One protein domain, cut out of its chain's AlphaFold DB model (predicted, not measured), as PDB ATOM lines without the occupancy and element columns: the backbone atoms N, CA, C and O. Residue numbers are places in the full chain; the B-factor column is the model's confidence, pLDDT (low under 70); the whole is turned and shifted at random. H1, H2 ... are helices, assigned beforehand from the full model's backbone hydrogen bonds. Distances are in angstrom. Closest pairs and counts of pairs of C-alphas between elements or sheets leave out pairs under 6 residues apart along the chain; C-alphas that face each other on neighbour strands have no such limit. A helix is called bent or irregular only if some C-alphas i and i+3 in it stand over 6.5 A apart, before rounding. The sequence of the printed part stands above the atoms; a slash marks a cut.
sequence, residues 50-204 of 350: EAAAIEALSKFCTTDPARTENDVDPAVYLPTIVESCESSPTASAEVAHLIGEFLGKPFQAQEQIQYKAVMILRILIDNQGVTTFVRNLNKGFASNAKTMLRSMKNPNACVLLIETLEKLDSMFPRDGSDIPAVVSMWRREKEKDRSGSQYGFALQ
ATOM      1  N   GLU A  50      24.089  -8.068 -27.371       96.06
ATOM      2  CA  GLU A  50      23.118  -9.005 -26.800       96.06
ATOM      3  C   GLU A  50      21.769  -8.327 -26.550       96.06
ATOM      4  O   GLU A  50      20.738  -8.838 -26.985       96.06
ATOM      5  N   ALA A  51      21.765  -7.159 -25.899       95.69
ATOM      6  CA  ALA A  51      20.538  -6.406 -25.648       95.69
ATOM      7  C   ALA A  51      19.850  -5.996 -26.962       95.69
ATOM      8  O   ALA A  51      18.639  -6.174 -27.102       95.69
ATOM      9  N   ALA A  52      20.630  -5.524 -27.941       95.56
ATOM     10  CA  ALA A  52      20.135  -5.158 -29.264       95.56
ATOM     11  C   ALA A  52      19.539  -6.361 -30.015       95.56
ATOM     12  O   ALA A  52      18.440  -6.258 -30.561       95.56
ATOM     13  N   ALA A  53      20.211  -7.518 -29.994       95.19
ATOM     14  CA  ALA A  53      19.729  -8.739 -30.634       95.19
ATOM     15  C   ALA A  53      18.419  -9.243 -30.016       95.19
ATOM     16  O   ALA A  53      17.491  -9.595 -30.745       95.19
ATOM     17  N   ILE A  54      18.324  -9.256 -28.682       95.50
ATOM     18  CA  ILE A  54      17.119  -9.685 -27.955       95.50
ATOM     19  C   ILE A  54      15.940  -8.776 -28.298       95.50
ATOM     20  O   ILE A  54      14.844  -9.264 -28.591       95.50
ATOM     21  N   GLU A  55      16.152  -7.460 -28.268       94.81
ATOM     22  CA  GLU A  55      15.111  -6.481 -28.567       94.81
ATOM     23  C   GLU A  55      14.656  -6.585 -30.028       94.81
ATOM     24  O   GLU A  55      13.456  -6.672 -30.296       94.81
ATOM     25  N   ALA A  56      15.601  -6.634 -30.969       95.00
ATOM     26  CA  ALA A  56      15.315  -6.736 -32.395       95.00
ATOM     27  C   ALA A  56      14.594  -8.048 -32.743       95.00
ATOM     28  O   ALA A  56      13.581  -8.017 -33.440       95.00
ATOM     29  N   LEU A  57      15.039  -9.188 -32.200       95.88
ATOM     30  CA  LEU A  57      14.373 -10.483 -32.378       95.88
ATOM     31  C   LEU A  57      12.949 -10.465 -31.819       95.88
ATOM     32  O   LEU A  57      12.015 -10.954 -32.456       95.88
ATOM     33  N   SER A  58      12.774  -9.880 -30.634       93.88
ATOM     34  CA  SER A  58      11.467  -9.754 -29.995       93.88
ATOM     35  C   SER A  58      10.505  -8.946 -30.858       93.88
ATOM     36  O   SER A  58       9.387  -9.397 -31.111       93.88
ATOM     37  N   LYS A  59      10.944  -7.787 -31.363       92.56
ATOM     38  CA  LYS A  59      10.143  -6.952 -32.266       92.56
ATOM     39  C   LYS A  59       9.855  -7.673 -33.581       92.56
ATOM     40  O   LYS A  59       8.696  -7.778 -33.957       92.56
ATOM     41  N   PHE A  60      10.860  -8.281 -34.213       92.81
ATOM     42  CA  PHE A  60      10.685  -9.047 -35.451       92.81
ATOM     43  C   PHE A  60       9.573 -10.099 -35.331       92.81
ATOM     44  O   PHE A  60       8.654 -10.149 -36.155       92.81
ATOM     45  N   CYS A  61       9.639 -10.920 -34.280       92.94
ATOM     46  CA  CYS A  61       8.705 -12.018 -34.062       92.94
ATOM     47  C   CYS A  61       7.298 -11.546 -33.671       92.94
ATOM     48  O   CYS A  61       6.330 -12.213 -34.026       92.94
ATOM     49  N   THR A  62       7.169 -10.428 -32.948       88.50
ATOM     50  CA  THR A  62       5.882  -9.975 -32.379       88.50
ATOM     51  C   THR A  62       5.167  -8.903 -33.192       88.50
ATOM     52  O   THR A  62       3.950  -8.774 -33.056       88.50
ATOM     53  N   THR A  63       5.870  -8.165 -34.054       85.69
ATOM     54  CA  THR A  63       5.241  -7.207 -34.965       85.69
ATOM     55  C   THR A  63       4.335  -7.953 -35.937       85.69
ATOM     56  O   THR A  63       4.778  -8.858 -36.643       85.69
ATOM     57  N   ASP A  64       3.065  -7.575 -35.988       75.62
ATOM     58  CA  ASP A  64       2.100  -8.074 -36.960       75.62
ATOM     59  C   ASP A  64       1.665  -6.887 -37.837       75.62
ATOM     60  O   ASP A  64       0.977  -5.990 -37.328       75.62
ATOM     61  N   PRO A  65       2.085  -6.836 -39.119       60.97
ATOM     62  CA  PRO A  65       1.772  -5.713 -40.005       60.97
ATOM     63  C   PRO A  65       0.259  -5.563 -40.216       60.97
ATOM     64  O   PRO A  65      -0.234  -4.464 -40.426       60.97
ATOM     65  N   ALA A  66      -0.523  -6.636 -40.042       63.03
ATOM     66  CA  ALA A  66      -1.980  -6.574 -40.140       63.03
ATOM     67  C   ALA A  66      -2.664  -5.973 -38.893       63.03
ATOM     68  O   ALA A  66      -3.865  -5.705 -38.924       63.03
ATOM     69  N   ARG A  67      -1.941  -5.797 -37.777       59.84
ATOM     70  CA  ARG A  67      -2.497  -5.339 -36.487       59.84
ATOM     71  C   ARG A  67      -1.934  -4.016 -35.980       59.84
ATOM     72  O   ARG A  67      -2.453  -3.503 -34.992       59.84
ATOM     73  N   THR A  68      -0.874  -3.491 -36.586       57.28
ATOM     74  CA  THR A  68      -0.224  -2.260 -36.118       57.28
ATOM     75  C   THR A  68      -0.535  -1.105 -37.064       57.28
ATOM     76  O   THR A  68      -0.290  -1.192 -38.256       57.28
ATOM     77  N   GLU A  69      -1.102  -0.016 -36.527       53.38
ATOM     78  CA  GLU A  69      -1.440   1.202 -37.294       53.38
ATOM     79  C   GLU A  69      -0.194   1.883 -37.887       53.38
ATOM     80  O   GLU A  69      -0.276   2.590 -38.887       53.38
ATOM     81  N   ASN A  70       0.968   1.639 -37.272       55.53
ATOM     82  CA  ASN A  70       2.276   1.986 -37.806       55.53
ATOM     83  C   ASN A  70       2.860   0.727 -38.456       55.53
ATOM     84  O   ASN A  70       3.378  -0.138 -37.748       55.53
ATOM     85  N   ASP A  71       2.735   0.635 -39.778       60.97
ATOM     86  CA  ASP A  71       3.187  -0.461 -40.645       60.97
ATOM     87  C   ASP A  71       4.726  -0.553 -40.686       60.97
ATOM     88  O   ASP A  71       5.383  -0.240 -41.678       60.97
ATOM     89  N   VAL A  72       5.345  -0.881 -39.549       71.75
ATOM     90  CA  VAL A  72       6.792  -1.096 -39.485       71.75
ATOM     91  C   VAL A  72       7.067  -2.503 -39.984       71.75
ATOM     92  O   VAL A  72       6.814  -3.476 -39.271       71.75
ATOM     93  N   ASP A  73       7.619  -2.597 -41.192       83.12
ATOM     94  CA  ASP A  73       8.073  -3.861 -41.761       83.12
ATOM     95  C   ASP A  73       9.039  -4.561 -40.779       83.12
ATOM     96  O   ASP A  73      10.094  -4.003 -40.442       83.12
ATOM     97  N   PRO A  74       8.721  -5.784 -40.306       86.75
ATOM     98  CA  PRO A  74       9.620  -6.561 -39.465       86.75
ATOM     99  C   PRO A  74      11.028  -6.704 -40.057       86.75
ATOM    100  O   PRO A  74      11.990  -6.802 -39.297       86.75
ATOM    101  N   ALA A  75      11.180  -6.678 -41.386       88.88
ATOM    102  CA  ALA A  75      12.475  -6.780 -42.054       88.88
ATOM    103  C   ALA A  75      13.483  -5.710 -41.598       88.88
ATOM    104  O   ALA A  75      14.686  -5.972 -41.610       88.88
ATOM    105  N   VAL A  76      13.016  -4.556 -41.105       91.56
ATOM    106  CA  VAL A  76      13.865  -3.484 -40.554       91.56
ATOM    107  C   VAL A  76      14.729  -3.969 -39.380       91.56
ATOM    108  O   VAL A  76      15.818  -3.446 -39.163       91.56
ATOM    109  N   TYR A  77      14.295  -4.993 -38.637       93.38
ATOM    110  CA  TYR A  77      15.048  -5.532 -37.500       93.38
ATOM    111  C   TYR A  77      16.127  -6.554 -37.899       93.38
ATOM    112  O   TYR A  77      16.989  -6.877 -37.080       93.38
ATOM    113  N   LEU A  78      16.103  -7.074 -39.134       92.81
ATOM    114  CA  LEU A  78      17.018  -8.133 -39.575       92.81
ATOM    115  C   LEU A  78      18.500  -7.732 -39.534       92.81
ATOM    116  O   LEU A  78      19.274  -8.521 -38.982       92.81
ATOM    117  N   PRO A  79      18.923  -6.555 -40.044       92.44
ATOM    118  CA  PRO A  79      20.330  -6.161 -40.006       92.44
ATOM    119  C   PRO A  79      20.879  -6.159 -38.579       92.44
ATOM    120  O   PRO A  79      21.901  -6.782 -38.315       92.44
ATOM    121  N   THR A  80      20.135  -5.589 -37.625       94.69
ATOM    122  CA  THR A  80      20.540  -5.558 -36.214       94.69
ATOM    123  C   THR A  80      20.701  -6.955 -35.620       94.69
ATOM    124  O   THR A  80      21.662  -7.189 -34.891       94.69
ATOM    125  N   ILE A  81      19.798  -7.897 -35.926       94.56
ATOM    126  CA  ILE A  81      19.905  -9.284 -35.440       94.56
ATOM    127  C   ILE A  81      21.185  -9.936 -35.977       94.56
ATOM    128  O   ILE A  81      21.933 -10.538 -35.205       94.56
ATOM    129  N   VAL A  82      21.439  -9.808 -37.282       93.38
ATOM    130  CA  VAL A  82      22.590 -10.428 -37.953       93.38
ATOM    131  C   VAL A  82      23.900  -9.816 -37.457       93.38
ATOM    132  O   VAL A  82      24.755 -10.554 -36.969       93.38
ATOM    133  N   GLU A  83      24.024  -8.487 -37.484       92.06
ATOM    134  CA  GLU A  83      25.219  -7.756 -37.040       92.06
ATOM    135  C   GLU A  83      25.528  -8.009 -35.561       92.06
ATOM    136  O   GLU A  83      26.684  -8.199 -35.180       92.06
ATOM    137  N   SER A  84      24.504  -8.074 -34.706       94.19
ATOM    138  CA  SER A  84      24.697  -8.366 -33.282       94.19
ATOM    139  C   SER A  84      25.179  -9.799 -33.053       94.19
ATOM    140  O   SER A  84      26.073 -10.030 -32.240       94.19
ATOM    141  N   CYS A  85      24.631 -10.769 -33.792       93.00
ATOM    142  CA  CYS A  85      25.082 -12.159 -33.718       93.00
ATOM    143  C   CYS A  85      26.484 -12.347 -34.311       93.00
ATOM    144  O   CYS A  85      27.175 -13.290 -33.934       93.00
ATOM    145  N   GLU A  86      26.887 -11.525 -35.282       89.81
ATOM    146  CA  GLU A  86      28.215 -11.584 -35.909       89.81
ATOM    147  C   GLU A  86      29.275 -10.942 -35.015       89.81
ATOM    148  O   GLU A  86      30.356 -11.497 -34.820       89.81
ATOM    149  N   SER A  87      28.938  -9.804 -34.413       92.06
ATOM    150  CA  SER A  87      29.838  -9.062 -33.532       92.06
ATOM    151  C   SER A  87      29.999  -9.693 -32.144       92.06
ATOM    152  O   SER A  87      31.022  -9.462 -31.498       92.06
ATOM    153  N   SER A  88      29.036 -10.503 -31.676       92.88
ATOM    154  CA  SER A  88      29.109 -11.170 -30.368       92.88
ATOM    155  C   SER A  88      28.694 -12.652 -30.395       92.88
ATOM    156  O   SER A  88      27.525 -12.980 -30.632       92.88
ATOM    157  N   PRO A  89      29.601 -13.576 -30.004       92.19
ATOM    158  CA  PRO A  89      29.255 -14.976 -29.763       92.19
ATOM    159  C   PRO A  89      28.182 -15.166 -28.684       92.19
ATOM    160  O   PRO A  89      27.388 -16.103 -28.766       92.19
ATOM    161  N   THR A  90      28.138 -14.283 -27.682       94.19
ATOM    162  CA  THR A  90      27.129 -14.326 -26.617       94.19
ATOM    163  C   THR A  90      25.757 -13.937 -27.158       94.19
ATOM    164  O   THR A  90      24.775 -14.601 -26.839       94.19
ATOM    165  N   ALA A  91      25.683 -12.927 -28.033       94.56
ATOM    166  CA  ALA A  91      24.431 -12.536 -28.683       94.56
ATOM    167  C   ALA A  91      23.902 -13.662 -29.580       94.56
ATOM    168  O   ALA A  91      22.723 -14.001 -29.526       94.56
ATOM    169  N   SER A  92      24.796 -14.310 -30.332       93.69
ATOM    170  CA  SER A  92      24.483 -15.497 -31.136       93.69
ATOM    171  C   SER A  92      23.921 -16.649 -30.288       93.69
ATOM    172  O   SER A  92      22.907 -17.255 -30.646       93.69
ATOM    173  N   ALA A  93      24.534 -16.931 -29.132       94.12
ATOM    174  CA  ALA A  93      24.056 -17.960 -28.208       94.12
ATOM    175  C   ALA A  93      22.679 -17.625 -27.614       94.12
ATOM    176  O   ALA A  93      21.819 -18.502 -27.500       94.12
ATOM    177  N   GLU A  94      22.454 -16.356 -27.287       95.50
ATOM    178  CA  GLU A  94      21.200 -15.882 -26.716       95.50
ATOM    179  C   GLU A  94      20.050 -15.919 -27.729       95.50
ATOM    180  O   GLU A  94      18.961 -16.408 -27.432       95.50
ATOM    181  N   VAL A  95      20.302 -15.495 -28.968       95.94
ATOM    182  CA  VAL A  95      19.325 -15.588 -30.060       95.94
ATOM    183  C   VAL A  95      18.965 -17.046 -30.348       95.94
ATOM    184  O   VAL A  95      17.783 -17.369 -30.476       95.94
ATOM    185  N   ALA A  96      19.944 -17.954 -30.377       95.75
ATOM    186  CA  ALA A  96      19.688 -19.386 -30.529       95.75
ATOM    187  C   ALA A  96      18.792 -19.948 -29.407       95.75
ATOM    188  O   ALA A  96      17.892 -20.753 -29.675       95.75
ATOM    189  N   HIS A  97      19.009 -19.507 -28.162       96.06
ATOM    190  CA  HIS A  97      18.164 -19.863 -27.023       96.06
ATOM    191  C   HIS A  97      16.722 -19.364 -27.209       96.06
ATOM    192  O   HIS A  97      15.786 -20.162 -27.138       96.06
ATOM    193  N   LEU A  98      16.540 -18.079 -27.523       96.50
ATOM    194  CA  LEU A  98      15.218 -17.469 -27.691       96.50
ATOM    195  C   LEU A  98      14.424 -18.071 -28.854       96.50
ATOM    196  O   LEU A  98      13.234 -18.342 -28.701       96.50
ATOM    197  N   ILE A  99      15.072 -18.352 -29.991       96.81
ATOM    198  CA  ILE A  99      14.435 -19.086 -31.094       96.81
ATOM    199  C   ILE A  99      13.911 -20.427 -30.577       96.81
ATOM    200  O   ILE A  99      12.757 -20.763 -30.822       96.81
ATOM    201  N   GLY A 100      14.730 -21.176 -29.830       96.56
ATOM    202  CA  GLY A 100      14.326 -22.450 -29.237       96.56
ATOM    203  C   GLY A 100      13.081 -22.334 -28.360       96.56
ATOM    204  O   GLY A 100      12.197 -23.190 -28.451       96.56
ATOM    205  N   GLU A 101      12.977 -21.274 -27.561       96.19
ATOM    206  CA  GLU A 101      11.797 -20.995 -26.737       96.19
ATOM    207  C   GLU A 101      10.561 -20.665 -27.581       96.19
ATOM    208  O   GLU A 101       9.486 -21.205 -27.308       96.19
ATOM    209  N   PHE A 102      10.704 -19.887 -28.660       95.94
ATOM    210  CA  PHE A 102       9.603 -19.609 -29.590       95.94
ATOM    211  C   PHE A 102       9.072 -20.863 -30.293       95.94
ATOM    212  O   PHE A 102       7.892 -20.914 -30.624       95.94
ATOM    213  N   LEU A 103       9.880 -21.912 -30.481       95.44
ATOM    214  CA  LEU A 103       9.389 -23.199 -31.005       95.44
ATOM    215  C   LEU A 103       8.611 -24.015 -29.953       95.44
ATOM    216  O   LEU A 103       7.977 -25.023 -30.276       95.44
ATOM    217  N   GLY A 104       8.689 -23.623 -28.682       92.88
ATOM    218  CA  GLY A 104       8.141 -24.352 -27.547       92.88
ATOM    219  C   GLY A 104       6.614 -24.316 -27.440       92.88
ATOM    220  O   GLY A 104       5.901 -23.583 -28.126       92.88
ATOM    221  N   LYS A 105       6.095 -25.110 -26.495       90.44
ATOM    222  CA  LYS A 105       4.655 -25.205 -26.193       90.44
ATOM    223  C   LYS A 105       3.964 -23.858 -25.904       90.44
ATOM    224  O   LYS A 105       2.825 -23.725 -26.347       90.44
ATOM    225  N   PRO A 106       4.582 -22.883 -25.200       90.75
ATOM    226  CA  PRO A 106       3.923 -21.606 -24.901       90.75
ATOM    227  C   PRO A 106       3.522 -20.802 -26.145       90.75
ATOM    228  O   PRO A 106       2.574 -20.025 -26.081       90.75
ATOM    229  N   PHE A 107       4.214 -21.023 -27.267       91.38
ATOM    230  CA  PHE A 107       4.018 -20.307 -28.529       91.38
ATOM    231  C   PHE A 107       3.314 -21.152 -29.598       91.38
ATOM    232  O   PHE A 107       3.217 -20.750 -30.754       91.38
ATOM    233  N   GLN A 108       2.803 -22.333 -29.236       89.25
ATOM    234  CA  GLN A 108       2.176 -23.249 -30.190       89.25
ATOM    235  C   GLN A 108       0.885 -22.689 -30.813       89.25
ATOM    236  O   GLN A 108       0.493 -23.130 -31.889       89.25
ATOM    237  N   ALA A 109       0.214 -21.747 -30.145       89.38
ATOM    238  CA  ALA A 109      -0.964 -21.062 -30.679       89.38
ATOM    239  C   ALA A 109      -0.601 -19.804 -31.495       89.38
ATOM    240  O   ALA A 109      -1.480 -19.146 -32.041       89.38
ATOM    241  N   GLN A 110       0.684 -19.448 -31.561       90.38
ATOM    242  CA  GLN A 110       1.200 -18.222 -32.152       90.38
ATOM    243  C   GLN A 110       1.989 -18.584 -33.406       90.38
ATOM    244  O   GLN A 110       3.216 -18.490 -33.462       90.38
ATOM    245  N   GLU A 111       1.254 -19.019 -34.428       90.94
ATOM    246  CA  GLU A 111       1.831 -19.584 -35.646       90.94
ATOM    247  C   GLU A 111       2.801 -18.621 -36.349       90.94
ATOM    248  O   GLU A 111       3.867 -19.031 -36.810       90.94
ATOM    249  N   GLN A 112       2.473 -17.327 -36.365       90.31
ATOM    250  CA  GLN A 112       3.325 -16.293 -36.954       90.31
ATOM    251  C   GLN A 112       4.647 -16.123 -36.197       90.31
ATOM    252  O   GLN A 112       5.696 -16.021 -36.827       90.31
ATOM    253  N   ILE A 113       4.626 -16.172 -34.861       93.69
ATOM    254  CA  ILE A 113       5.843 -16.092 -34.037       93.69
ATOM    255  C   ILE A 113       6.751 -17.285 -34.339       93.69
ATOM    256  O   ILE A 113       7.943 -17.113 -34.581       93.69
ATOM    257  N   GLN A 114       6.186 -18.494 -34.378       94.44
ATOM    258  CA  GLN A 114       6.938 -19.708 -34.694       94.44
ATOM    259  C   GLN A 114       7.541 -19.664 -36.100       94.44
ATOM    260  O   GLN A 114       8.715 -19.980 -36.270       94.44
ATOM    261  N   TYR A 115       6.762 -19.251 -37.101       94.94
ATOM    262  CA  TYR A 115       7.237 -19.135 -38.477       94.94
ATOM    263  C   TYR A 115       8.400 -18.145 -38.585       94.94
ATOM    264  O   TYR A 115       9.465 -18.493 -39.095       94.94
ATOM    265  N   LYS A 116       8.240 -16.950 -38.011       94.69
ATOM    266  CA  LYS A 116       9.271 -15.908 -37.979       94.69
ATOM    267  C   LYS A 116      10.530 -16.344 -37.229       94.69
ATOM    268  O   LYS A 116      11.631 -16.097 -37.709       94.69
ATOM    269  N   ALA A 117      10.398 -17.056 -36.111       96.62
ATOM    270  CA  ALA A 117      11.546 -17.607 -35.392       96.62
ATOM    271  C   ALA A 117      12.333 -18.618 -36.249       96.62
ATOM    272  O   ALA A 117      13.563 -18.576 -36.280       96.62
ATOM    273  N   VAL A 118      11.641 -19.489 -36.994       96.25
ATOM    274  CA  VAL A 118      12.285 -20.418 -37.941       96.25
ATOM    275  C   VAL A 118      12.904 -19.668 -39.132       96.25
ATOM    276  O   VAL A 118      13.974 -20.058 -39.599       96.25
ATOM    277  N   MET A 119      12.306 -18.566 -39.599       94.12
ATOM    278  CA  MET A 119      12.935 -17.708 -40.616       94.12
ATOM    279  C   MET A 119      14.262 -17.130 -40.124       94.12
ATOM    280  O   MET A 119      15.258 -17.236 -40.836       94.12
ATOM    281  N   ILE A 120      14.307 -16.574 -38.907       95.31
ATOM    282  CA  ILE A 120      15.553 -16.050 -38.329       95.31
ATOM    283  C   ILE A 120      16.595 -17.159 -38.188       95.31
ATOM    284  O   ILE A 120      17.747 -16.953 -38.554       95.31
ATOM    285  N   LEU A 121      16.199 -18.350 -37.726       95.12
ATOM    286  CA  LEU A 121      17.084 -19.516 -37.675       95.12
ATOM    287  C   LEU A 121      17.732 -19.792 -39.038       95.12
ATOM    288  O   LEU A 121      18.950 -19.936 -39.114       95.12
ATOM    289  N   ARG A 122      16.927 -19.850 -40.107       91.44
ATOM    290  CA  ARG A 122      17.414 -20.088 -41.470       91.44
ATOM    291  C   ARG A 122      18.343 -18.972 -41.935       91.44
ATOM    292  O   ARG A 122      19.424 -19.268 -42.424       91.44
ATOM    293  N   ILE A 123      17.955 -17.712 -41.732       91.25
ATOM    294  CA  ILE A 123      18.788 -16.558 -42.085       91.25
ATOM    295  C   ILE A 123      20.131 -16.646 -41.364       91.25
ATOM    296  O   ILE A 123      21.150 -16.539 -42.021       91.25
ATOM    297  N   LEU A 124      20.172 -16.901 -40.056       90.94
ATOM    298  CA  LEU A 124      21.427 -16.952 -39.294       90.94
ATOM    299  C   LEU A 124      22.318 -18.146 -39.663       90.94
ATOM    300  O   LEU A 124      23.539 -18.009 -39.665       90.94
ATOM    301  N   ILE A 125      21.729 -19.292 -40.016       88.19
ATOM    302  CA  ILE A 125      22.467 -20.436 -40.582       88.19
ATOM    303  C   ILE A 125      23.081 -20.075 -41.943       88.19
ATOM    304  O   ILE A 125      24.151 -20.578 -42.288       88.19
ATOM    305  N   ASP A 126      22.413 -19.208 -42.702       82.38
ATOM    306  CA  ASP A 126      22.841 -18.780 -44.033       82.38
ATOM    307  C   ASP A 126      23.838 -17.607 -43.973       82.38
ATOM    308  O   ASP A 126      24.724 -17.525 -44.822       82.38
ATOM    309  N   ASN A 127      23.725 -16.735 -42.963       68.62
ATOM    310  CA  ASN A 127      24.489 -15.487 -42.820       68.62
ATOM    311  C   ASN A 127      25.779 -15.623 -41.998       68.62
ATOM    312  O   ASN A 127      26.568 -14.691 -41.920       68.62
ATOM    313  N   GLN A 128      26.038 -16.773 -41.386       60.69
ATOM    314  CA  GLN A 128      27.309 -17.050 -40.723       60.69
ATOM    315  C   GLN A 128      27.706 -18.475 -41.043       60.69
ATOM    316  O   GLN A 128      26.892 -19.370 -40.846       60.69
ATOM    317  N   GLY A 129      28.945 -18.679 -41.514       55.06
ATOM    318  CA  GLY A 129      29.487 -19.983 -41.902       55.06
ATOM    319  C   GLY A 129      28.979 -21.087 -40.978       55.06
ATOM    320  O   GLY A 129      29.426 -21.186 -39.840       55.06
ATOM    321  N   VAL A 130      27.988 -21.821 -41.490       54.47
ATOM    322  CA  VAL A 130      27.075 -22.829 -40.918       54.47
ATOM    323  C   VAL A 130      27.456 -23.439 -39.566       54.47
ATOM    324  O   VAL A 130      26.603 -23.697 -38.726       54.47
ATOM    325  N   THR A 131      28.730 -23.702 -39.320       61.31
ATOM    326  CA  THR A 131      29.235 -24.289 -38.079       61.31
ATOM    327  C   THR A 131      29.142 -23.344 -36.876       61.31
ATOM    328  O   THR A 131      28.980 -23.802 -35.743       61.31
ATOM    329  N   THR A 132      29.209 -22.027 -37.093       77.38
ATOM    330  CA  THR A 132      29.350 -21.051 -36.005       77.38
ATOM    331  C   THR A 132      28.063 -20.787 -35.250       77.38
ATOM    332  O   THR A 132      28.114 -20.747 -34.027       77.38
ATOM    333  N   PHE A 133      26.927 -20.655 -35.928       88.06
ATOM    334  CA  PHE A 133      25.646 -20.478 -35.244       88.06
ATOM    335  C   PHE A 133      25.123 -21.810 -34.689       88.06
ATOM    336  O   PHE A 133      24.623 -21.896 -33.569       88.06
ATOM    337  N   VAL A 134      25.302 -22.894 -35.449       89.25
ATOM    338  CA  VAL A 134      24.723 -24.208 -35.136       89.25
ATOM    339  C   VAL A 134      25.267 -24.805 -33.834       89.25
ATOM    340  O   VAL A 134      24.536 -25.527 -33.154       89.25
ATOM    341  N   ARG A 135      26.498 -24.465 -33.420       89.06
ATOM    342  CA  ARG A 135      27.054 -24.888 -32.118       89.06
ATOM    343  C   ARG A 135      26.215 -24.423 -30.919       89.06
ATOM    344  O   ARG A 135      26.246 -25.067 -29.875       89.06
ATOM    345  N   ASN A 136      25.447 -23.343 -31.078       92.44
ATOM    346  CA  ASN A 136      24.593 -22.785 -30.031       92.44
ATOM    347  C   ASN A 136      23.234 -23.505 -29.921       92.44
ATOM    348  O   ASN A 136      22.510 -23.322 -28.941       92.44
ATOM    349  N   LEU A 137      22.882 -24.365 -30.888       94.00
ATOM    350  CA  LEU A 137      21.620 -25.112 -30.904       94.00
ATOM    351  C   LEU A 137      21.669 -26.288 -29.920       94.00
ATOM    352  O   LEU A 137      22.013 -27.428 -30.249       94.00
ATOM    353  N   ASN A 138      21.323 -25.980 -28.674       93.12
ATOM    354  CA  ASN A 138      21.423 -26.889 -27.541       93.12
ATOM    355  C   ASN A 138      20.340 -27.999 -27.534       93.12
ATOM    356  O   ASN A 138      19.471 -28.111 -28.404       93.12
ATOM    357  N   LYS A 139      20.378 -28.856 -26.505       95.19
ATOM    358  CA  LYS A 139      19.408 -29.954 -26.331       95.19
ATOM    359  C   LYS A 139      17.969 -29.462 -26.112       95.19
ATOM    360  O   LYS A 139      17.039 -30.160 -26.515       95.19
ATOM    361  N   GLY A 140      17.791 -28.296 -25.488       95.56
ATOM    362  CA  GLY A 140      16.486 -27.663 -25.273       95.56
ATOM    363  C   GLY A 140      15.846 -27.253 -26.596       95.56
ATOM    364  O   GLY A 140      14.738 -27.695 -26.897       95.56
ATOM    365  N   PHE A 141      16.607 -26.556 -27.445       96.81
ATOM    366  CA  PHE A 141      16.213 -26.243 -28.820       96.81
ATOM    367  C   PHE A 141      15.780 -27.510 -29.570       96.81
ATOM    368  O   PHE A 141      14.672 -27.581 -30.099       96.81
ATOM    369  N   ALA A 142      16.620 -28.555 -29.563       97.12
ATOM    370  CA  ALA A 142      16.326 -29.803 -30.269       97.12
ATOM    371  C   ALA A 142      15.043 -30.487 -29.758       97.12
ATOM    372  O   ALA A 142      14.301 -31.085 -30.539       97.12
ATOM    373  N   SER A 143      14.762 -30.394 -28.455       97.25
ATOM    374  CA  SER A 143      13.534 -30.912 -27.846       97.25
ATOM    375  C   SER A 143      12.290 -30.131 -28.288       97.25
ATOM    376  O   SER A 143      11.267 -30.742 -28.618       97.25
ATOM    377  N   ASN A 144      12.373 -28.800 -28.331       97.38
ATOM    378  CA  ASN A 144      11.269 -27.943 -28.766       97.38
ATOM    379  C   ASN A 144      10.993 -28.117 -30.264       97.38
ATOM    380  O   ASN A 144       9.857 -28.409 -30.633       97.38
ATOM    381  N   ALA A 145      12.035 -28.102 -31.103       96.69
ATOM    382  CA  ALA A 145      11.938 -28.382 -32.537       96.69
ATOM    383  C   ALA A 145      11.276 -29.744 -32.808       96.69
ATOM    384  O   ALA A 145      10.309 -29.836 -33.559       96.69
ATOM    385  N   LYS A 146      11.713 -30.807 -32.120       95.44
ATOM    386  CA  LYS A 146      11.093 -32.138 -32.218       95.44
ATOM    387  C   LYS A 146       9.610 -32.131 -31.839       95.44
ATOM    388  O   LYS A 146       8.798 -32.798 -32.477       95.44
ATOM    389  N   THR A 147       9.259 -31.433 -30.761       94.06
ATOM    390  CA  THR A 147       7.872 -31.353 -30.284       94.06
ATOM    391  C   THR A 147       6.991 -30.636 -31.300       94.06
ATOM    392  O   THR A 147       5.893 -31.107 -31.594       94.06
ATOM    393  N   MET A 148       7.489 -29.538 -31.866       93.31
ATOM    394  CA  MET A 148       6.820 -28.783 -32.916       93.31
ATOM    395  C   MET A 148       6.571 -29.654 -34.154       93.31
ATOM    396  O   MET A 148       5.411 -29.814 -34.534       93.31
ATOM    397  N   LEU A 149       7.622 -30.298 -34.682       91.81
ATOM    398  CA  LEU A 149       7.563 -31.195 -35.842       91.81
ATOM    399  C   LEU A 149       6.520 -32.303 -35.675       91.81
ATOM    400  O   LEU A 149       5.718 -32.542 -36.565       91.81
ATOM    401  N   ARG A 150       6.473 -32.949 -34.509       90.69
ATOM    402  CA  ARG A 150       5.501 -34.023 -34.248       90.69
ATOM    403  C   ARG A 150       4.074 -33.526 -34.076       90.69
ATOM    404  O   ARG A 150       3.135 -34.290 -34.268       90.69
ATOM    405  N   SER A 151       3.909 -32.280 -33.636       88.12
ATOM    406  CA  SER A 151       2.587 -31.716 -33.385       88.12
ATOM    407  C   SER A 151       1.879 -31.259 -34.657       88.12
ATOM    408  O   SER A 151       0.654 -31.214 -34.653       88.12
ATOM    409  N   MET A 152       2.635 -30.898 -35.705       81.94
ATOM    410  CA  MET A 152       2.137 -30.392 -36.995       81.94
ATOM    411  C   MET A 152       1.134 -29.230 -36.902       81.94
ATOM    412  O   MET A 152       0.437 -28.938 -37.868       81.94
ATOM    413  N   LYS A 153       1.046 -28.542 -35.754       87.62
ATOM    414  CA  LYS A 153       0.040 -27.490 -35.541       87.62
ATOM    415  C   LYS A 153       0.302 -26.223 -36.349       87.62
ATOM    416  O   LYS A 153      -0.619 -25.453 -36.553       87.62
ATOM    417  N   ASN A 154       1.535 -26.031 -36.811       88.12
ATOM    418  CA  ASN A 154       1.922 -24.924 -37.674       88.12
ATOM    419  C   ASN A 154       2.599 -25.479 -38.936       88.12
ATOM    420  O   ASN A 154       3.824 -25.650 -38.942       88.12
ATOM    421  N   PRO A 155       1.823 -25.809 -39.986       87.12
ATOM    422  CA  PRO A 155       2.350 -26.441 -41.191       87.12
ATOM    423  C   PRO A 155       3.449 -25.614 -41.863       87.12
ATOM    424  O   PRO A 155       4.489 -26.165 -42.209       87.12
ATOM    425  N   ASN A 156       3.270 -24.294 -41.968       87.81
ATOM    426  CA  ASN A 156       4.225 -23.400 -42.633       87.81
ATOM    427  C   ASN A 156       5.583 -23.393 -41.928       87.81
ATOM    428  O   ASN A 156       6.627 -23.561 -42.557       87.81
ATOM    429  N   ALA A 157       5.576 -23.245 -40.602       91.81
ATOM    430  CA  ALA A 157       6.808 -23.262 -39.829       91.81
ATOM    431  C   ALA A 157       7.422 -24.672 -39.761       91.81
ATOM    432  O   ALA A 157       8.642 -24.794 -39.710       91.81
ATOM    433  N   CYS A 158       6.611 -25.738 -39.815       91.38
ATOM    434  CA  CYS A 158       7.109 -27.115 -39.900       91.38
ATOM    435  C   CYS A 158       7.810 -27.391 -41.234       91.38
ATOM    436  O   CYS A 158       8.910 -27.932 -41.210       91.38
ATOM    437  N   VAL A 159       7.226 -27.000 -42.374       89.75
ATOM    438  CA  VAL A 159       7.871 -27.139 -43.695       89.75
ATOM    439  C   VAL A 159       9.205 -26.402 -43.698       89.75
ATOM    440  O   VAL A 159      10.239 -27.007 -43.979       89.75
ATOM    441  N   LEU A 160       9.204 -25.133 -43.286       91.75
ATOM    442  CA  LEU A 160      10.419 -24.323 -43.253       91.75
ATOM    443  C   LEU A 160      11.489 -24.914 -42.318       91.75
ATOM    444  O   LEU A 160      12.678 -24.912 -42.644       91.75
ATOM    445  N   LEU A 161      11.081 -25.444 -41.162       95.00
ATOM    446  CA  LEU A 161      11.988 -26.083 -40.212       95.00
ATOM    447  C   LEU A 161      12.566 -27.378 -40.788       95.00
ATOM    448  O   LEU A 161      13.757 -27.615 -40.633       95.00
ATOM    449  N   ILE A 162      11.762 -28.191 -41.475       92.31
ATOM    450  CA  ILE A 162      12.215 -29.429 -42.124       92.31
ATOM    451  C   ILE A 162      13.247 -29.119 -43.210       92.31
ATOM    452  O   ILE A 162      14.323 -29.711 -43.196       92.31
ATOM    453  N   GLU A 163      12.984 -28.140 -44.078       90.31
ATOM    454  CA  GLU A 163      13.957 -27.686 -45.084       90.31
ATOM    455  C   GLU A 163      15.270 -27.226 -44.440       90.31
ATOM    456  O   GLU A 163      16.362 -27.595 -44.877       90.31
ATOM    457  N   THR A 164      15.162 -26.444 -43.364       92.88
ATOM    458  CA  THR A 164      16.323 -25.932 -42.628       92.88
ATOM    459  C   THR A 164      17.118 -27.076 -41.990       92.88
ATOM    460  O   THR A 164      18.346 -27.093 -42.054       92.88
ATOM    461  N   LEU A 165      16.441 -28.070 -41.414       93.50
ATOM    462  CA  LEU A 165      17.070 -29.240 -40.804       93.50
ATOM    463  C   LEU A 165      17.698 -30.187 -41.835       93.50
ATOM    464  O   LEU A 165      18.738 -30.772 -41.543       93.50
ATOM    465  N   GLU A 166      17.122 -30.326 -43.032       90.69
ATOM    466  CA  GLU A 166      17.746 -31.075 -44.131       90.69
ATOM    467  C   GLU A 166      19.011 -30.394 -44.640       90.69
ATOM    468  O   GLU A 166      20.041 -31.049 -44.817       90.69
ATOM    469  N   LYS A 167      18.968 -29.066 -44.798       88.38
ATOM    470  CA  LYS A 167      20.158 -28.278 -45.123       88.38
ATOM    471  C   LYS A 167      21.246 -28.510 -44.076       88.38
ATOM    472  O   LYS A 167      22.355 -28.894 -44.441       88.38
ATOM    473  N   LEU A 168      20.911 -28.381 -42.790       89.56
ATOM    474  CA  LEU A 168      21.843 -28.665 -41.701       89.56
ATOM    475  C   LEU A 168      22.377 -30.097 -41.748       89.56
ATOM    476  O   LEU A 168      23.577 -30.290 -41.623       89.56
ATOM    477  N   ASP A 169      21.535 -31.107 -41.956       90.06
ATOM    478  CA  ASP A 169      21.996 -32.499 -42.010       90.06
ATOM    479  C   ASP A 169      23.037 -32.736 -43.104       90.06
ATOM    480  O   ASP A 169      24.032 -33.418 -42.862       90.06
ATOM    481  N   SER A 170      22.830 -32.135 -44.280       88.25
ATOM    482  CA  SER A 170      23.755 -32.244 -45.414       88.25
ATOM    483  C   SER A 170      25.138 -31.644 -45.136       88.25
ATOM    484  O   SER A 170      26.113 -32.018 -45.781       88.25
ATOM    485  N   MET A 171      25.231 -30.743 -44.155       85.25
ATOM    486  CA  MET A 171      26.456 -30.027 -43.803       85.25
ATOM    487  C   MET A 171      27.320 -30.769 -42.776       85.25
ATOM    488  O   MET A 171      28.491 -30.431 -42.617       85.25
ATOM    489  N   PHE A 172      26.784 -31.782 -42.087       87.12
ATOM    490  CA  PHE A 172      27.531 -32.558 -41.093       87.12
ATOM    491  C   PHE A 172      27.764 -33.992 -41.593       87.12
ATOM    492  O   PHE A 172      26.799 -34.703 -41.868       87.12
ATOM    493  N   PRO A 173      29.011 -34.493 -41.655       84.31
ATOM    494  CA  PRO A 173      29.279 -35.895 -41.978       84.31
ATOM    495  C   PRO A 173      28.578 -36.870 -41.013       84.31
ATOM    496  O   PRO A 173      28.286 -36.537 -39.859       84.31
ATOM    497  N   ARG A 174      28.290 -38.098 -41.470       78.75
ATOM    498  CA  ARG A 174      27.685 -39.140 -40.612       78.75
ATOM    499  C   ARG A 174      28.647 -39.664 -39.548       78.75
ATOM    500  O   ARG A 174      28.203 -39.917 -38.435       78.75
ATOM    501  N   ASP A 175      29.930 -39.740 -39.883       74.00
ATOM    502  CA  ASP A 175      30.969 -40.362 -39.051       74.00
ATOM    503  C   ASP A 175      31.761 -39.343 -38.205       74.00
ATOM    504  O   ASP A 175      32.783 -39.677 -37.611       74.00
ATOM    505  N   GLY A 176      31.313 -38.083 -38.153       72.19
ATOM    506  CA  GLY A 176      31.950 -37.028 -37.359       72.19
ATOM    507  C   GLY A 176      31.645 -37.148 -35.862       72.19
ATOM    508  O   GLY A 176      30.524 -37.478 -35.478       72.19
ATOM    509  N   SER A 177      32.624 -36.839 -35.005       70.19
ATOM    510  CA  SER A 177      32.480 -36.903 -33.542       70.19
ATOM    511  C   SER A 177      31.632 -35.770 -32.948       70.19
ATOM    512  O   SER A 177      30.978 -35.978 -31.929       70.19
ATOM    513  N   ASP A 178      31.581 -34.607 -33.604       79.75
ATOM    514  CA  ASP A 178      30.935 -33.394 -33.083       79.75
ATOM    515  C   ASP A 178      29.654 -33.043 -33.853       79.75
ATOM    516  O   ASP A 178      29.542 -32.000 -34.500       79.75
ATOM    517  N   ILE A 179      28.662 -33.936 -33.806       86.38
ATOM    518  CA  ILE A 179      27.353 -33.695 -34.427       86.38
ATOM    519  C   ILE A 179      26.462 -32.898 -33.456       86.38
ATOM    520  O   ILE A 179      26.156 -33.386 -32.362       86.38
ATOM    521  N   PRO A 180      25.949 -31.717 -33.853       90.25
ATOM    522  CA  PRO A 180      25.041 -30.927 -33.028       90.25
ATOM    523  C   PRO A 180      23.804 -31.718 -32.582       90.25
ATOM    524  O   PRO A 180      23.267 -32.558 -33.314       90.25
ATOM    525  N   ALA A 181      23.293 -31.410 -31.386       92.25
ATOM    526  CA  ALA A 181      22.143 -32.108 -30.805       92.25
ATOM    527  C   ALA A 181      20.901 -32.060 -31.714       92.25
ATOM    528  O   ALA A 181      20.153 -33.039 -31.795       92.25
ATOM    529  N   VAL A 182      20.709 -30.942 -32.420       94.19
ATOM    530  CA  VAL A 182      19.622 -30.743 -33.386       94.19
ATOM    531  C   VAL A 182      19.752 -31.650 -34.616       94.19
ATOM    532  O   VAL A 182      18.768 -32.273 -35.008       94.19
ATOM    533  N   VAL A 183      20.959 -31.823 -35.163       92.81
ATOM    534  CA  VAL A 183      21.212 -32.699 -36.323       92.81
ATOM    535  C   VAL A 183      21.019 -34.159 -35.926       92.81
ATOM    536  O   VAL A 183      20.307 -34.910 -36.591       92.81
ATOM    537  N   SER A 184      21.561 -34.552 -34.770       93.00
ATOM    538  CA  SER A 184      21.346 -35.886 -34.198       93.00
ATOM    539  C   SER A 184      19.866 -36.173 -33.919       93.00
ATOM    540  O   SER A 184      19.397 -37.303 -34.041       93.00
ATOM    541  N   MET A 185      19.097 -35.168 -33.489       94.44
ATOM    542  CA  MET A 185      17.645 -35.281 -33.337       94.44
ATOM    543  C   MET A 185      16.968 -35.503 -34.689       94.44
ATOM    544  O   MET A 185      16.215 -36.466 -34.815       94.44
ATOM    545  N   TRP A 186      17.292 -34.683 -35.686       93.94
ATOM    546  CA  TRP A 186      16.681 -34.758 -37.005       93.94
ATOM    547  C   TRP A 186      16.932 -36.103 -37.695       93.94
ATOM    548  O   TRP A 186      15.983 -36.756 -38.123       93.94
ATOM    549  N   ARG A 187      18.175 -36.607 -37.684       91.12
ATOM    550  CA  ARG A 187      18.518 -37.948 -38.204       91.12
ATOM    551  C   ARG A 187      17.648 -39.055 -37.607       91.12
ATOM    552  O   ARG A 187      17.119 -39.887 -38.339       91.12
ATOM    553  N   ARG A 188      17.441 -39.025 -36.285       90.62
ATOM    554  CA  ARG A 188      16.600 -40.004 -35.574       90.62
ATOM    555  C   ARG A 188      15.119 -39.876 -35.918       90.62
ATOM    556  O   ARG A 188      14.414 -40.881 -35.889       90.62
ATOM    557  N   GLU A 189      14.623 -38.670 -36.188       89.44
ATOM    558  CA  GLU A 189      13.243 -38.496 -36.656       89.44
ATOM    559  C   GLU A 189      13.075 -39.060 -38.073       89.44
ATOM    560  O   GLU A 189      12.117 -39.793 -38.304       89.44
ATOM    561  N   LYS A 190      14.052 -38.863 -38.970       84.88
ATOM    562  CA  LYS A 190      14.038 -39.450 -40.324       84.88
ATOM    563  C   LYS A 190      14.065 -40.975 -40.330       84.88
ATOM    564  O   LYS A 190      13.366 -41.608 -41.114       84.88
ATOM    565  N   GLU A 191      14.856 -41.584 -39.450       83.12
ATOM    566  CA  GLU A 191      14.911 -43.046 -39.318       83.12
ATOM    567  C   GLU A 191      13.582 -43.638 -38.845       83.12
ATOM    568  O   GLU A 191      13.177 -44.694 -39.326       83.12
ATOM    569  N   LYS A 192      12.879 -42.946 -37.944       77.38
ATOM    570  CA  LYS A 192      11.555 -43.369 -37.466       77.38
ATOM    571  C   LYS A 192      10.470 -43.193 -38.521       77.38
ATOM    572  O   LYS A 192       9.507 -43.952 -38.519       77.38
ATOM    573  N   ASP A 193      10.644 -42.227 -39.415       67.75
ATOM    574  CA  ASP A 193       9.667 -41.903 -40.450       67.75
ATOM    575  C   ASP A 193       9.754 -42.793 -41.703       67.75
ATOM    576  O   ASP A 193       8.814 -42.868 -42.495       67.75
ATOM    577  N   ARG A 194      10.840 -43.568 -41.853       56.53
ATOM    578  CA  ARG A 194      10.986 -44.575 -42.924       56.53
ATOM    579  C   ARG A 194       9.924 -45.682 -42.894       56.53
ATOM    580  O   ARG A 194       9.769 -46.378 -43.892       56.53
ATOM    581  N   SER A 195       9.175 -45.805 -41.798       53.38
ATOM    582  CA  SER A 195       8.050 -46.735 -41.659       53.38
ATOM    583  C   SER A 195       6.667 -46.085 -41.847       53.38
ATOM    584  O   SER A 195       5.672 -46.798 -41.739       53.38
ATOM    585  N   GLY A 196       6.561 -44.772 -42.119       53.38
ATOM    586  CA  GLY A 196       5.251 -44.116 -42.246       53.38
ATOM    587  C   GLY A 196       5.215 -42.581 -42.330       53.38
ATOM    588  O   GLY A 196       4.540 -41.980 -41.510       53.38
ATOM    589  N   SER A 197       5.872 -41.986 -43.336       63.22
ATOM    590  CA  SER A 197       5.561 -40.720 -44.056       63.22
ATOM    591  C   SER A 197       4.961 -39.503 -43.303       63.22
ATOM    592  O   SER A 197       4.260 -38.691 -43.904       63.22
ATOM    593  N   GLN A 198       5.234 -39.304 -42.016       67.00
ATOM    594  CA  GLN A 198       4.819 -38.132 -41.240       67.00
ATOM    595  C   GLN A 198       5.444 -36.840 -41.778       67.00
ATOM    596  O   GLN A 198       4.775 -35.810 -41.809       67.00
ATOM    597  N   TYR A 199       6.693 -36.884 -42.239       65.38
ATOM    598  CA  TYR A 199       7.392 -35.737 -42.827       65.38
ATOM    599  C   TYR A 199       7.427 -35.800 -44.354       65.38
ATOM    600  O   TYR A 199       7.940 -34.886 -44.994       65.38
ATOM    601  N   GLY A 200       6.842 -36.841 -44.954       58.12
ATOM    602  CA  GLY A 200       6.807 -37.046 -46.401       58.12
ATOM    603  C   GLY A 200       6.152 -35.901 -47.164       58.12
ATOM    604  O   GLY A 200       6.514 -35.670 -48.309       58.12
ATOM    605  N   PHE A 201       5.249 -35.143 -46.533       59.72
ATOM    606  CA  PHE A 201       4.722 -33.920 -47.128       59.72
ATOM    607  C   PHE A 201       5.841 -32.879 -47.278       59.72
ATOM    608  O   PHE A 201       6.017 -32.380 -48.366       59.72
ATOM    609  N   ALA A 202       6.646 -32.582 -46.261       51.00
ATOM    610  CA  ALA A 202       7.715 -31.581 -46.356       51.00
ATOM    611  C   ALA A 202       9.010 -32.095 -47.020       51.00
ATOM    612  O   ALA A 202       9.844 -31.297 -47.435       51.00
ATOM    613  N   LEU A 203       9.189 -33.418 -47.100       47.03
ATOM    614  CA  LEU A 203      10.318 -34.083 -47.767       47.03
ATOM    615  C   LEU A 203      10.033 -34.444 -49.232       47.03
ATOM    616  O   LEU A 203      10.954 -34.783 -49.976       47.03
ATOM    617  N   GLN A 204       8.775 -34.361 -49.666       43.09
ATOM    618  CA  GLN A 204       8.451 -34.193 -51.076       43.09
ATOM    619  C   GLN A 204       8.692 -32.729 -51.454       43.09
ATOM    620  O   GLN A 204       8.493 -31.852 -50.615       43.09
TER     621      GLN A 204
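This is residues 50 to 204 of the 350 residues of the protein "GAT domain protein" of Ceratocystis fimbriata f. sp. platani (UniProt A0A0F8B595). Helices stand in pairs, one pair beyond another, in an elongated stack: H1 with H2 at one end, then H3 with H4, then H6 with H7, and H8 at the far end. H1, H3 and H6 make one row and run the same way, H4 and H7 run against them, and the short H9 packs on the outside of H7, far from the middle. The printed part has 155 residues with nine named helices, H1 to H9 in chain order, and no named strand; the class is all helix. It is compact, with a radius of gyration of the C-alphas of 15.5 A, and spans 49 by 32 by 24 A.

H1, residues 50 to 62, begins at C-alpha 50 (23.118, -9.005, -26.800) and is 18.1 A long. H2 is residues 74 to 87, 21.2 A; it is irregular, with C-alphas 76 and 79 7.0 A apart. H3 is residues 89 to 102, 20.2 A, and H4 residues 111 to 127, 24.1 A. H5 is residues 131 to 134, H6 residues 139 to 151, 18.3 A, and H7 residues 155 to 171, 24.5 A. H8, residues 181 to 193, is 18.6 A long and ends at C-alpha 193 (9.667, -41.903, -40.450). H9 is residues 200 to 203.

H1 to H4 form an up and down bundle, each helix running against the one before it. H1 and H2 are a hairpin at a shallow tilt of 26 degrees; their closest C-alphas, Ala 53 and Ile 81, are 4.8 A apart. H3, the hub, touches five helices, among them H4 in a second hairpin, C-alphas 99 and 117 at 5.4 A, and H6, C-alphas 100 and 141 at 4.3 A. H5 only just touches H3, with 3 pairs of C-alphas within 8 A. H4 touches H7, the same way at 21 degrees, closest C-alphas 115 and 157 at 4.4 A. H6 touches H8, C-alphas 142 and 182 at 4.6 A. H7 touches H9, C-alphas 159 and 202 at 5.2 A. H1 and H8 are apart. Every O i to N i+4 pair is within hydrogen-bond range in H1, H3, H4, H6, H7 and H8, and 7 of 10 in H2; H5 and H9 are too short for such a pair.

The two C-alphas farthest apart, those of Glu 69 and Asp 175, are 52.7 A apart. The printed part has no cut. The link from H1 to H2 is long, with 11 residues. Residues 191 to 197, of which 191 to 193 belong to H8, stand free. The mean pLDDT of the printed part is 85.9; it is under 70 at residues 65 to 71, 127 to 131 and 193 to 204.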